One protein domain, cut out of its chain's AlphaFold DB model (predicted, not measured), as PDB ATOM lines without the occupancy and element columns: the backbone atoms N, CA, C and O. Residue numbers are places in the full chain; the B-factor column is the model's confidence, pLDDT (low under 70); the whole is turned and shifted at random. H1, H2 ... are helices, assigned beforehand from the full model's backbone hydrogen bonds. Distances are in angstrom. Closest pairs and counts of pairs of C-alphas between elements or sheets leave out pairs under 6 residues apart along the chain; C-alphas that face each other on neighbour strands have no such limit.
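AT A GLANCE: This is residues 156 to 179, 200 to 220 and 228 to 265 of the 265 residues of the protein "(diamondback moth) hypothetical protein" of Plutella xylostella (UniProt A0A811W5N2). H1 and H3 lie side by side; H2 packs on H1 with residues 202 to 206 and slants away, and H4 turns off H3 at a corner. Residues 215 to 220 and 258 to 265 stick out. The printed part, 83 residues with H1, H2, H3, H4 in order, is all helix and loose, with a radius of gyration of the C-alphas of 15.3 A, spanning 47 by 31 by 23 A.

IN THESE COORDINATES: Find C-alpha 156 at (138.782, 190.066, 120.634); H1 runs 30.9 A to residue 177. H2, residues 200 to 219, spans 27.4 A; H3, 229 to 248, 26.9 A; H4, 250 to 263, 20.3 A, ending at (162.053, 192.282, 159.321).

HOW THE PARTS SIT: H1 touches H3 at a shallow tilt of 19 degrees, the same way; the closest C-alphas, Thr 162 and Ser 233, are 5.8 A apart. Residues 170 to 174 of H1 touch H2, closest C-alphas Leu 170 and Leu 203, 7.0 A, at a steep tilt of 48 degrees, opposite ways. H2 and H3 are apart. H3 and H4 touch only at the corner, about perpendicular at 89 degrees; the closest C-alphas, Phe 246 and Gly 252, are 4.4 A apart. In H1 to H4 every O i to N i+4 pair is within hydrogen-bond range.

THE WHOLE: C-alphas 156 and 265, the farthest apart, are 50.3 A apart. Residues 180 to 199 and 221 to 227 are cut out, with C-alpha gaps of 17.1 A and 14.9 A; the link H3 to H4 is tight. Look for pLDDT under 70 at residues 177 to 179, 200 to 203 and 265.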
ATOM      1  N   LEU A 156     139.243 191.358 120.129       84.81
ATOM      2  CA  LEU A 156     138.782 190.066 120.634       84.81
ATOM      3  C   LEU A 156     139.883 189.349 121.427       84.81
ATOM      4  O   LEU A 156     139.621 188.848 122.513       84.81
ATOM      5  N   PHE A 157     141.133 189.400 120.956       87.12
ATOM      6  CA  PHE A 157     142.280 188.831 121.668       87.12
ATOM      7  C   PHE A 157     142.522 189.519 123.022       87.12
ATOM      8  O   PHE A 157     142.795 188.848 124.013       87.12
ATOM      9  N   ARG A 158     142.355 190.849 123.095       83.25
ATOM     10  CA  ARG A 158     142.529 191.620 124.344       83.25
ATOM     11  C   ARG A 158     141.523 191.201 125.414       83.25
ATOM     12  O   ARG A 158     141.907 190.945 126.558       83.25
ATOM     13  N   TYR A 159     140.245 191.128 125.041       84.69
ATOM     14  CA  TYR A 159     139.186 190.717 125.958       84.69
ATOM     15  C   TYR A 159     139.290 189.233 126.304       84.69
ATOM     16  O   TYR A 159     139.192 188.895 127.479       84.69
ATOM     17  N   ALA A 160     139.574 188.365 125.327       88.94
ATOM     18  CA  ALA A 160     139.735 186.930 125.551       88.94
ATOM     19  C   ALA A 160     140.873 186.626 126.533       88.94
ATOM     20  O   ALA A 160     140.678 185.856 127.468       88.94
ATOM     21  N   LEU A 161     142.036 187.266 126.378       88.19
ATOM     22  CA  LEU A 161     143.175 187.056 127.270       88.19
ATOM     23  C   LEU A 161     142.889 187.587 128.683       88.19
ATOM     24  O   LEU A 161     143.187 186.915 129.667       88.19
ATOM     25  N   THR A 162     142.251 188.755 128.797       85.50
ATOM     26  CA  THR A 162     141.845 189.306 130.102       85.50
ATOM     27  C   THR A 162     140.829 188.395 130.798       85.50
ATOM     28  O   THR A 162     140.981 188.090 131.979       85.50
ATOM     29  N   LEU A 163     139.827 187.907 130.064       87.31
ATOM     30  CA  LEU A 163     138.801 187.005 130.583       87.31
ATOM     31  C   LEU A 163     139.393 185.642 130.959       87.31
ATOM     32  O   LEU A 163     139.027 185.099 131.994       87.31
ATOM     33  N   ALA A 164     140.357 185.129 130.191       90.44
ATOM     34  CA  ALA A 164     141.078 183.902 130.520       90.44
ATOM     35  C   ALA A 164     141.868 184.027 131.832       90.44
ATOM     36  O   ALA A 164     141.819 183.114 132.652       90.44
ATOM     37  N   ILE A 165     142.546 185.159 132.073       89.38
ATOM     38  CA  ILE A 165     143.253 185.398 133.343       89.38
ATOM     39  C   ILE A 165     142.256 185.472 134.505       89.38
ATOM     40  O   ILE A 165     142.461 184.813 135.521       89.38
ATOM     41  N   ILE A 166     141.158 186.225 134.355       85.12
ATOM     42  CA  ILE A 166     140.106 186.309 135.381       85.12
ATOM     43  C   ILE A 166     139.510 184.922 135.653       85.12
ATOM     44  O   ILE A 166     139.378 184.527 136.807       85.12
ATOM     45  N   GLY A 167     139.208 184.157 134.603       87.69
ATOM     46  CA  GLY A 167     138.719 182.786 134.710       87.69
ATOM     47  C   GLY A 167     139.705 181.871 135.434       87.69
ATOM     48  O   GLY A 167     139.292 181.105 136.298       87.69
ATOM     49  N   GLY A 168     141.006 181.997 135.153       88.25
ATOM     50  CA  GLY A 168     142.069 181.273 135.852       88.25
ATOM     51  C   GLY A 168     142.157 181.625 137.338       88.25
ATOM     52  O   GLY A 168     142.240 180.723 138.166       88.25
ATOM     53  N   ILE A 169     142.063 182.913 137.688       84.31
ATOM     54  CA  ILE A 169     142.024 183.379 139.084       84.31
ATOM     55  C   ILE A 169     140.795 182.816 139.808       84.31
ATOM     56  O   ILE A 169     140.917 182.305 140.918       84.31
ATOM     57  N   LEU A 170     139.614 182.885 139.185       82.38
ATOM     58  CA  LEU A 170     138.372 182.373 139.766       82.38
ATOM     59  C   LEU A 170     138.415 180.853 139.944       82.38
ATOM     60  O   LEU A 170     138.049 180.351 141.003       82.38
ATOM     61  N   LEU A 171     138.901 180.122 138.936       85.88
ATOM     62  CA  LEU A 171     139.087 178.675 139.017       85.88
ATOM     63  C   LEU A 171     140.061 178.314 140.140       85.88
ATOM     64  O   LEU A 171     139.781 177.418 140.931       85.88
ATOM     65  N   PHE A 172     141.180 179.034 140.229       83.56
ATOM     66  CA  PHE A 172     142.163 178.850 141.284       83.56
ATOM     67  C   PHE A 172     141.557 179.089 142.675       83.56
ATOM     68  O   PHE A 172     141.704 178.235 143.545       83.56
ATOM     69  N   LEU A 173     140.811 180.182 142.866       77.19
ATOM     70  CA  LEU A 173     140.110 180.480 144.120       77.19
ATOM     71  C   LEU A 173     139.086 179.400 144.491       77.19
ATOM     72  O   LEU A 173     138.964 179.055 145.661       77.19
ATOM     73  N   ILE A 174     138.369 178.838 143.514       74.25
ATOM     74  CA  ILE A 174     137.430 177.730 143.753       74.25
ATOM     75  C   ILE A 174     138.179 176.479 144.221       74.25
ATOM     76  O   ILE A 174     137.738 175.817 145.158       74.25
ATOM     77  N   ILE A 175     139.296 176.142 143.569       78.75
ATOM     78  CA  ILE A 175     140.113 174.978 143.933       78.75
ATOM     79  C   ILE A 175     140.695 175.151 145.339       78.75
ATOM     80  O   ILE A 175     140.627 174.221 146.138       78.75
ATOM     81  N   ASP A 176     141.224 176.332 145.652       75.56
ATOM     82  CA  ASP A 176     141.808 176.648 146.958       75.56
ATOM     83  C   ASP A 176     140.747 176.657 148.074       75.56
ATOM     84  O   ASP A 176     140.935 176.075 149.144       75.56
ATOM     85  N   SER A 177     139.559 177.200 147.784       66.94
ATOM     86  CA  SER A 177     138.435 177.228 148.724       66.94
ATOM     87  C   SER A 177     137.890 175.841 149.073       66.94
ATOM     88  O   SER A 177     137.306 175.695 150.144       66.94
ATOM     89  N   ARG A 178     138.057 174.822 148.219       64.62
ATOM     90  CA  ARG A 178     137.624 173.446 148.533       64.62
ATOM     91  C   ARG A 178     138.468 172.785 149.627       64.62
ATOM     92  O   ARG A 178     138.049 171.778 150.178       64.62
ATOM     93  N   GLY A 179     139.649 173.326 149.931       59.16
ATOM     94  CA  GLY A 179     140.579 172.749 150.902       59.16
ATOM     95  C   GLY A 179     140.437 173.260 152.340       59.16
ATOM     96  O   GLY A 179     141.202 172.824 153.196       59.16
ATOM     97  N   LEU A 200     128.460 180.004 143.571       64.25
ATOM     98  CA  LEU A 200     127.990 181.333 143.212       64.25
ATOM     99  C   LEU A 200     128.307 182.401 144.266       64.25
ATOM    100  O   LEU A 200     128.729 183.484 143.875       64.25
ATOM    101  N   ASP A 201     128.168 182.144 145.570       69.94
ATOM    102  CA  ASP A 201     128.416 183.184 146.581       69.94
ATOM    103  C   ASP A 201     129.910 183.472 146.771       69.94
ATOM    104  O   ASP A 201     130.303 184.641 146.799       69.94
ATOM    105  N   GLN A 202     130.768 182.445 146.751       66.94
ATOM    106  CA  GLN A 202     132.229 182.627 146.727       66.94
ATOM    107  C   GLN A 202     132.671 183.416 145.484       66.94
ATOM    108  O   GLN A 202     133.463 184.357 145.571       66.94
ATOM    109  N   LEU A 203     132.094 183.082 144.323       67.19
ATOM    110  CA  LEU A 203     132.354 183.790 143.072       67.19
ATOM    111  C   LEU A 203     131.877 185.251 143.150       67.19
ATOM    112  O   LEU A 203     132.588 186.147 142.701       67.19
ATOM    113  N   ARG A 204     130.722 185.518 143.779       74.88
ATOM    114  CA  ARG A 204     130.188 186.876 143.993       74.88
ATOM    115  C   ARG A 204     131.091 187.723 144.884       74.88
ATOM    116  O   ARG A 204     131.290 188.891 144.557       74.88
ATOM    117  N   PHE A 205     131.643 187.186 145.975       75.00
ATOM    118  CA  PHE A 205     132.566 187.941 146.835       75.00
ATOM    119  C   PHE A 205     133.881 188.269 146.117       75.00
ATOM    120  O   PHE A 205     134.305 189.427 146.127       75.00
ATOM    121  N   ALA A 206     134.477 187.295 145.420       72.06
ATOM    122  CA  ALA A 206     135.698 187.506 144.645       72.06
ATOM    123  C   ALA A 206     135.498 188.529 143.508       72.06
ATOM    124  O   ALA A 206     136.312 189.439 143.335       72.06
ATOM    125  N   LEU A 207     134.379 188.438 142.778       75.12
ATOM    126  CA  LEU A 207     134.014 189.405 141.739       75.12
ATOM    127  C   LEU A 207     133.786 190.802 142.311       75.12
ATOM    128  O   LEU A 207     134.266 191.765 141.723       75.12
ATOM    129  N   LYS A 208     133.106 190.935 143.456       78.69
ATOM    130  CA  LYS A 208     132.914 192.238 144.108       78.69
ATOM    131  C   LYS A 208     134.249 192.878 144.482       78.69
ATOM    132  O   LYS A 208     134.446 194.046 144.172       78.69
ATOM    133  N   GLY A 209     135.172 192.123 145.082       79.50
ATOM    134  CA  GLY A 209     136.509 192.625 145.411       79.50
ATOM    135  C   GLY A 209     137.277 193.087 144.170       79.50
ATOM    136  O   GLY A 209     137.784 194.208 144.133       79.50
ATOM    137  N   LEU A 210     137.291 192.266 143.115       77.56
ATOM    138  CA  LEU A 210     137.955 192.598 141.853       77.56
ATOM    139  C   LEU A 210     137.334 193.832 141.177       77.56
ATOM    140  O   LEU A 210     138.060 194.711 140.716       77.56
ATOM    141  N   VAL A 211     136.001 193.922 141.144       81.69
ATOM    142  CA  VAL A 211     135.265 195.057 140.571       81.69
ATOM    143  C   VAL A 211     135.527 196.332 141.365       81.69
ATOM    144  O   VAL A 211     135.766 197.367 140.753       81.69
ATOM    145  N   VAL A 212     135.547 196.276 142.699       82.69
ATOM    146  CA  VAL A 212     135.870 197.440 143.539       82.69
ATOM    147  C   VAL A 212     137.293 197.926 143.273       82.69
ATOM    148  O   VAL A 212     137.487 199.123 143.085       82.69
ATOM    149  N   LEU A 213     138.278 197.027 143.180       79.44
ATOM    150  CA  LEU A 213     139.663 197.403 142.865       79.44
ATOM    151  C   LEU A 213     139.802 198.001 141.457       79.44
ATOM    152  O   LEU A 213     140.497 199.001 141.279       79.44
ATOM    153  N   LEU A 214     139.110 197.432 140.467       77.38
ATOM    154  CA  LEU A 214     139.068 197.967 139.103       77.38
ATOM    155  C   LEU A 214     138.390 199.341 139.048       77.38
ATOM    156  O   LEU A 214     138.905 200.243 138.391       77.38
ATOM    157  N   LEU A 215     137.270 199.519 139.752       79.94
ATOM    158  CA  LEU A 215     136.557 200.793 139.836       79.94
ATOM    159  C   LEU A 215     137.377 201.848 140.566       79.94
ATOM    160  O   LEU A 215     137.402 202.988 140.124       79.94
ATOM    161  N   LEU A 216     138.086 201.484 141.633       79.44
ATOM    162  CA  LEU A 216     138.982 202.392 142.340       79.44
ATOM    163  C   LEU A 216     140.138 202.829 141.428       79.44
ATOM    164  O   LEU A 216     140.423 204.020 141.315       79.44
ATOM    165  N   GLY A 217     140.743 201.884 140.701       78.06
ATOM    166  CA  GLY A 217     141.759 202.183 139.691       78.06
ATOM    167  C   GLY A 217     141.231 203.063 138.553       78.06
ATOM    168  O   GLY A 217     141.955 203.916 138.046       78.06
ATOM    169  N   PHE A 218     139.960 202.901 138.179       77.94
ATOM    170  CA  PHE A 218     139.294 203.735 137.183       77.94
ATOM    171  C   PHE A 218     138.961 205.138 137.716       77.94
ATOM    172  O   PHE A 218     139.201 206.118 137.019       77.94
ATOM    173  N   LEU A 219     138.469 205.246 138.953       81.25
ATOM    174  CA  LEU A 219     138.113 206.503 139.622       81.25
ATOM    175  C   LEU A 219     139.332 207.404 139.837       81.25
ATOM    176  O   LEU A 219     139.251 208.609 139.619       81.25
ATOM    177  N   PHE A 220     140.474 206.823 140.204       77.94
ATOM    178  CA  PHE A 220     141.736 207.558 140.314       77.94
ATOM    179  C   PHE A 220     142.461 207.734 138.968       77.94
ATOM    180  O   PHE A 220     143.524 208.360 138.912       77.94
ATOM    181  N   ASN A 228     145.614 201.598 128.671       78.94
ATOM    182  CA  ASN A 228     146.447 200.609 128.000       78.94
ATOM    183  C   ASN A 228     146.138 199.208 128.545       78.94
ATOM    184  O   ASN A 228     146.783 198.731 129.477       78.94
ATOM    185  N   TRP A 229     145.181 198.517 127.920       78.38
ATOM    186  CA  TRP A 229     144.774 197.148 128.276       78.38
ATOM    187  C   TRP A 229     145.930 196.136 128.328       78.38
ATOM    188  O   TRP A 229     145.850 195.155 129.059       78.38
ATOM    189  N   ARG A 230     147.035 196.389 127.610       82.44
ATOM    190  CA  ARG A 230     148.274 195.597 127.708       82.44
ATOM    191  C   ARG A 230     148.882 195.646 129.109       82.44
ATOM    192  O   ARG A 230     149.227 194.604 129.656       82.44
ATOM    193  N   SER A 231     148.997 196.838 129.686       84.31
ATOM    194  CA  SER A 231     149.562 197.030 131.026       84.31
ATOM    195  C   SER A 231     148.644 196.456 132.099       84.31
ATOM    196  O   SER A 231     149.126 195.797 133.013       84.31
ATOM    197  N   VAL A 232     147.329 196.641 131.952       84.75
ATOM    198  CA  VAL A 232     146.330 196.089 132.882       84.75
ATOM    199  C   VAL A 232     146.369 194.561 132.878       84.75
ATOM    200  O   VAL A 232     146.467 193.941 133.932       84.75
ATOM    201  N   SER A 233     146.364 193.950 131.691       85.06
ATOM    202  CA  SER A 233     146.416 192.496 131.547       85.06
ATOM    203  C   SER A 233     147.725 191.898 132.076       85.06
ATOM    204  O   SER A 233     147.685 190.907 132.801       85.06
ATOM    205  N   MET A 234     148.875 192.519 131.787       88.31
ATOM    206  CA  MET A 234     150.164 192.072 132.331       88.31
ATOM    207  C   MET A 234     150.249 192.245 133.849       88.31
ATOM    208  O   MET A 234     150.785 191.369 134.520       88.31
ATOM    209  N   GLY A 235     149.694 193.328 134.398       88.31
ATOM    210  CA  GLY A 235     149.609 193.532 135.844       88.31
ATOM    211  C   GLY A 235     148.771 192.452 136.526       88.31
ATOM    212  O   GLY A 235     149.222 191.861 137.502       88.31
ATOM    213  N   LEU A 236     147.600 192.129 135.965       86.25
ATOM    214  CA  LEU A 236     146.729 191.074 136.487       86.25
ATOM    215  C   LEU A 236     147.393 189.690 136.407       86.25
ATOM    216  O   LEU A 236     147.331 188.918 137.361       86.25
ATOM    217  N   LEU A 237     148.069 189.393 135.291       89.75
ATOM    218  CA  LEU A 237     148.828 188.154 135.123       89.75
ATOM    219  C   LEU A 237     149.954 188.043 136.155       89.75
ATOM    220  O   LEU A 237     150.122 186.993 136.769       89.75
ATOM    221  N   LEU A 238     150.717 189.120 136.351       89.88
ATOM    222  CA  LEU A 238     151.832 189.151 137.292       89.88
ATOM    223  C   LEU A 238     151.344 189.016 138.739       89.88
ATOM    224  O   LEU A 238     151.925 188.260 139.511       89.88
ATOM    225  N   GLN A 239     150.253 189.698 139.093       89.56
ATOM    226  CA  GLN A 239     149.627 189.580 140.408       89.56
ATOM    227  C   GLN A 239     149.175 188.140 140.678       89.56
ATOM    228  O   GLN A 239     149.449 187.601 141.748       89.56
ATOM    229  N   PHE A 240     148.533 187.497 139.701       89.00
ATOM    230  CA  PHE A 240     148.151 186.093 139.811       89.00
ATOM    231  C   PHE A 240     149.371 185.173 139.937       89.00
ATOM    232  O   PHE A 240     149.397 184.310 140.812       89.00
ATOM    233  N   ALA A 241     150.409 185.388 139.123       92.00
ATOM    234  CA  ALA A 241     151.646 184.615 139.183       92.00
ATOM    235  C   ALA A 241     152.333 184.736 140.550       92.00
ATOM    236  O   ALA A 241     152.734 183.725 141.120       92.00
ATOM    237  N   PHE A 242     152.413 185.944 141.116       90.56
ATOM    238  CA  PHE A 242     152.927 186.136 142.470       90.56
ATOM    239  C   PHE A 242     152.053 185.458 143.520       90.56
ATOM    240  O   PHE A 242     152.595 184.817 144.412       90.56
ATOM    241  N   GLY A 243     150.724 185.517 143.395       88.00
ATOM    242  CA  GLY A 243     149.820 184.761 144.262       88.00
ATOM    243  C   GLY A 243     150.103 183.255 144.222       88.00
ATOM    244  O   GLY A 243     150.245 182.622 145.264       88.00
ATOM    245  N   LEU A 244     150.284 182.676 143.034       88.88
ATOM    246  CA  LEU A 244     150.627 181.257 142.894       88.88
ATOM    247  C   LEU A 244     151.999 180.921 143.496       88.88
ATOM    248  O   LEU A 244     152.115 179.976 144.275       88.88
ATOM    249  N   ILE A 245     153.029 181.697 143.153       90.31
ATOM    250  CA  ILE A 245     154.415 181.441 143.568       90.31
ATOM    251  C   ILE A 245     154.596 181.654 145.070       90.31
ATOM    252  O   ILE A 245     155.317 180.899 145.701       90.31
ATOM    253  N   PHE A 246     153.977 182.674 145.654       87.31
ATOM    254  CA  PHE A 246     154.228 183.020 147.048       87.31
ATOM    255  C   PHE A 246     153.190 182.470 148.015       87.31
ATOM    256  O   PHE A 246     153.555 182.125 149.131       87.31
ATOM    257  N   ILE A 247     151.915 182.385 147.621       82.81
ATOM    258  CA  ILE A 247     150.839 181.944 148.519       82.81
ATOM    259  C   ILE A 247     150.557 180.458 148.337       82.81
ATOM    260  O   ILE A 247     150.334 179.777 149.328       82.81
ATOM    261  N   ARG A 248     150.583 179.904 147.117       84.38
ATOM    262  CA  ARG A 248     150.236 178.484 146.909       84.38
ATOM    263  C   ARG A 248     151.427 177.540 146.971       84.38
ATOM    264  O   ARG A 248     151.268 176.420 147.464       84.38
ATOM    265  N   TRP A 249     152.576 177.966 146.458       88.38
ATOM    266  CA  TRP A 249     153.788 177.155 146.444       88.38
ATOM    267  C   TRP A 249     154.446 177.129 147.828       88.38
ATOM    268  O   TRP A 249     154.754 178.175 148.402       88.38
ATOM    269  N   ASP A 250     154.686 175.930 148.358       86.81
ATOM    270  CA  ASP A 250     155.146 175.736 149.739       86.81
ATOM    271  C   ASP A 250     156.516 176.385 149.992       86.81
ATOM    272  O   ASP A 250     156.699 177.089 150.983       86.81
ATOM    273  N   THR A 251     157.457 176.241 149.051       86.44
ATOM    274  CA  THR A 251     158.783 176.880 149.140       86.44
ATOM    275  C   THR A 251     158.688 178.408 149.124       86.44
ATOM    276  O   THR A 251     159.494 179.084 149.757       86.44
ATOM    277  N   GLY A 252     157.706 178.962 148.407       85.06
ATOM    278  CA  GLY A 252     157.512 180.404 148.295       85.06
ATOM    279  C   GLY A 252     156.921 180.991 149.570       85.06
ATOM    280  O   GLY A 252     157.407 182.017 150.045       85.06
ATOM    281  N   ARG A 253     155.951 180.293 150.180       86.25
ATOM    282  CA  ARG A 253     155.431 180.645 151.511       86.25
ATOM    283  C   ARG A 253     156.530 180.602 152.562       86.25
ATOM    284  O   ARG A 253     156.662 181.554 153.326       86.25
ATOM    285  N   LEU A 254     157.334 179.537 152.556       87.25
ATOM    286  CA  LEU A 254     158.453 179.394 153.479       87.25
ATOM    287  C   LEU A 254     159.432 180.565 153.338       87.25
ATOM    288  O   LEU A 254     159.806 181.160 154.340       87.25
ATOM    289  N   ALA A 255     159.784 180.952 152.106       86.06
ATOM    290  CA  ALA A 255     160.668 182.089 151.848       86.06
ATOM    291  C   ALA A 255     160.089 183.434 152.336       86.06
ATOM    292  O   ALA A 255     160.833 184.254 152.873       86.06
ATOM    293  N   LEU A 256     158.778 183.669 152.188       85.19
ATOM    294  CA  LEU A 256     158.141 184.889 152.699       85.19
ATOM    295  C   LEU A 256     158.083 184.939 154.225       85.19
ATOM    296  O   LEU A 256     158.341 185.996 154.792       85.19
ATOM    297  N   GLN A 257     157.762 183.822 154.879       86.00
ATOM    298  CA  GLN A 257     157.765 183.732 156.343       86.00
ATOM    299  C   GLN A 257     159.162 184.030 156.888       86.00
ATOM    300  O   GLN A 257     159.331 184.926 157.706       86.00
ATOM    301  N   CYS A 258     160.169 183.392 156.291       85.81
ATOM    302  CA  CYS A 258     161.585 183.650 156.524       85.81
ATOM    303  C   CYS A 258     161.941 185.139 156.506       85.81
ATOM    304  O   CYS A 258     162.620 185.651 157.390       85.81
ATOM    305  N   PHE A 259     161.508 185.829 155.450       85.00
ATOM    306  CA  PHE A 259     161.815 187.233 155.242       85.00
ATOM    307  C   PHE A 259     161.055 188.117 156.234       85.00
ATOM    308  O   PHE A 259     161.638 189.038 156.798       85.00
ATOM    309  N   SER A 260     159.779 187.814 156.488       84.81
ATOM    310  CA  SER A 260     158.944 188.547 157.441       84.81
ATOM    311  C   SER A 260     159.504 188.478 158.862       84.81
ATOM    312  O   SER A 260     159.617 189.511 159.518       84.81
ATOM    313  N   ASP A 261     159.918 187.296 159.321       85.81
ATOM    314  CA  ASP A 261     160.448 187.101 160.677       85.81
ATOM    315  C   ASP A 261     161.749 187.890 160.904       85.81
ATOM    316  O   ASP A 261     162.009 188.380 162.004       85.81
ATOM    317  N   LYS A 262     162.548 188.072 159.844       82.69
ATOM    318  CA  LYS A 262     163.784 188.867 159.870       82.69
ATOM    319  C   LYS A 262     163.552 190.378 159.856       82.69
ATOM    320  O   LYS A 262     164.447 191.100 160.267       82.69
ATOM    321  N   VAL A 263     162.408 190.849 159.353       82.38
ATOM    322  CA  VAL A 263     162.053 192.282 159.321       82.38
ATOM    323  C   VAL A 263     161.332 192.710 160.601       82.38
ATOM    324  O   VAL A 263     161.439 193.863 161.008       82.38
ATOM    325  N   CYS A 264     160.593 191.796 161.233       78.50
ATOM    326  CA  CYS A 264     159.879 192.049 162.485       78.50
ATOM    327  C   CYS A 264     160.758 191.945 163.746       78.50
ATOM    328  O   CYS A 264     160.265 192.252 164.830       78.50
ATOM    329  N   SER A 265     162.008 191.488 163.612       59.84
ATOM    330  CA  SER A 265     163.000 191.399 164.697       59.84
ATOM    331  C   SER A 265     163.933 192.602 164.680       59.84
ATOM    332  O   SER A 265     164.239 193.113 165.778       59.84
TER     333      SER A 265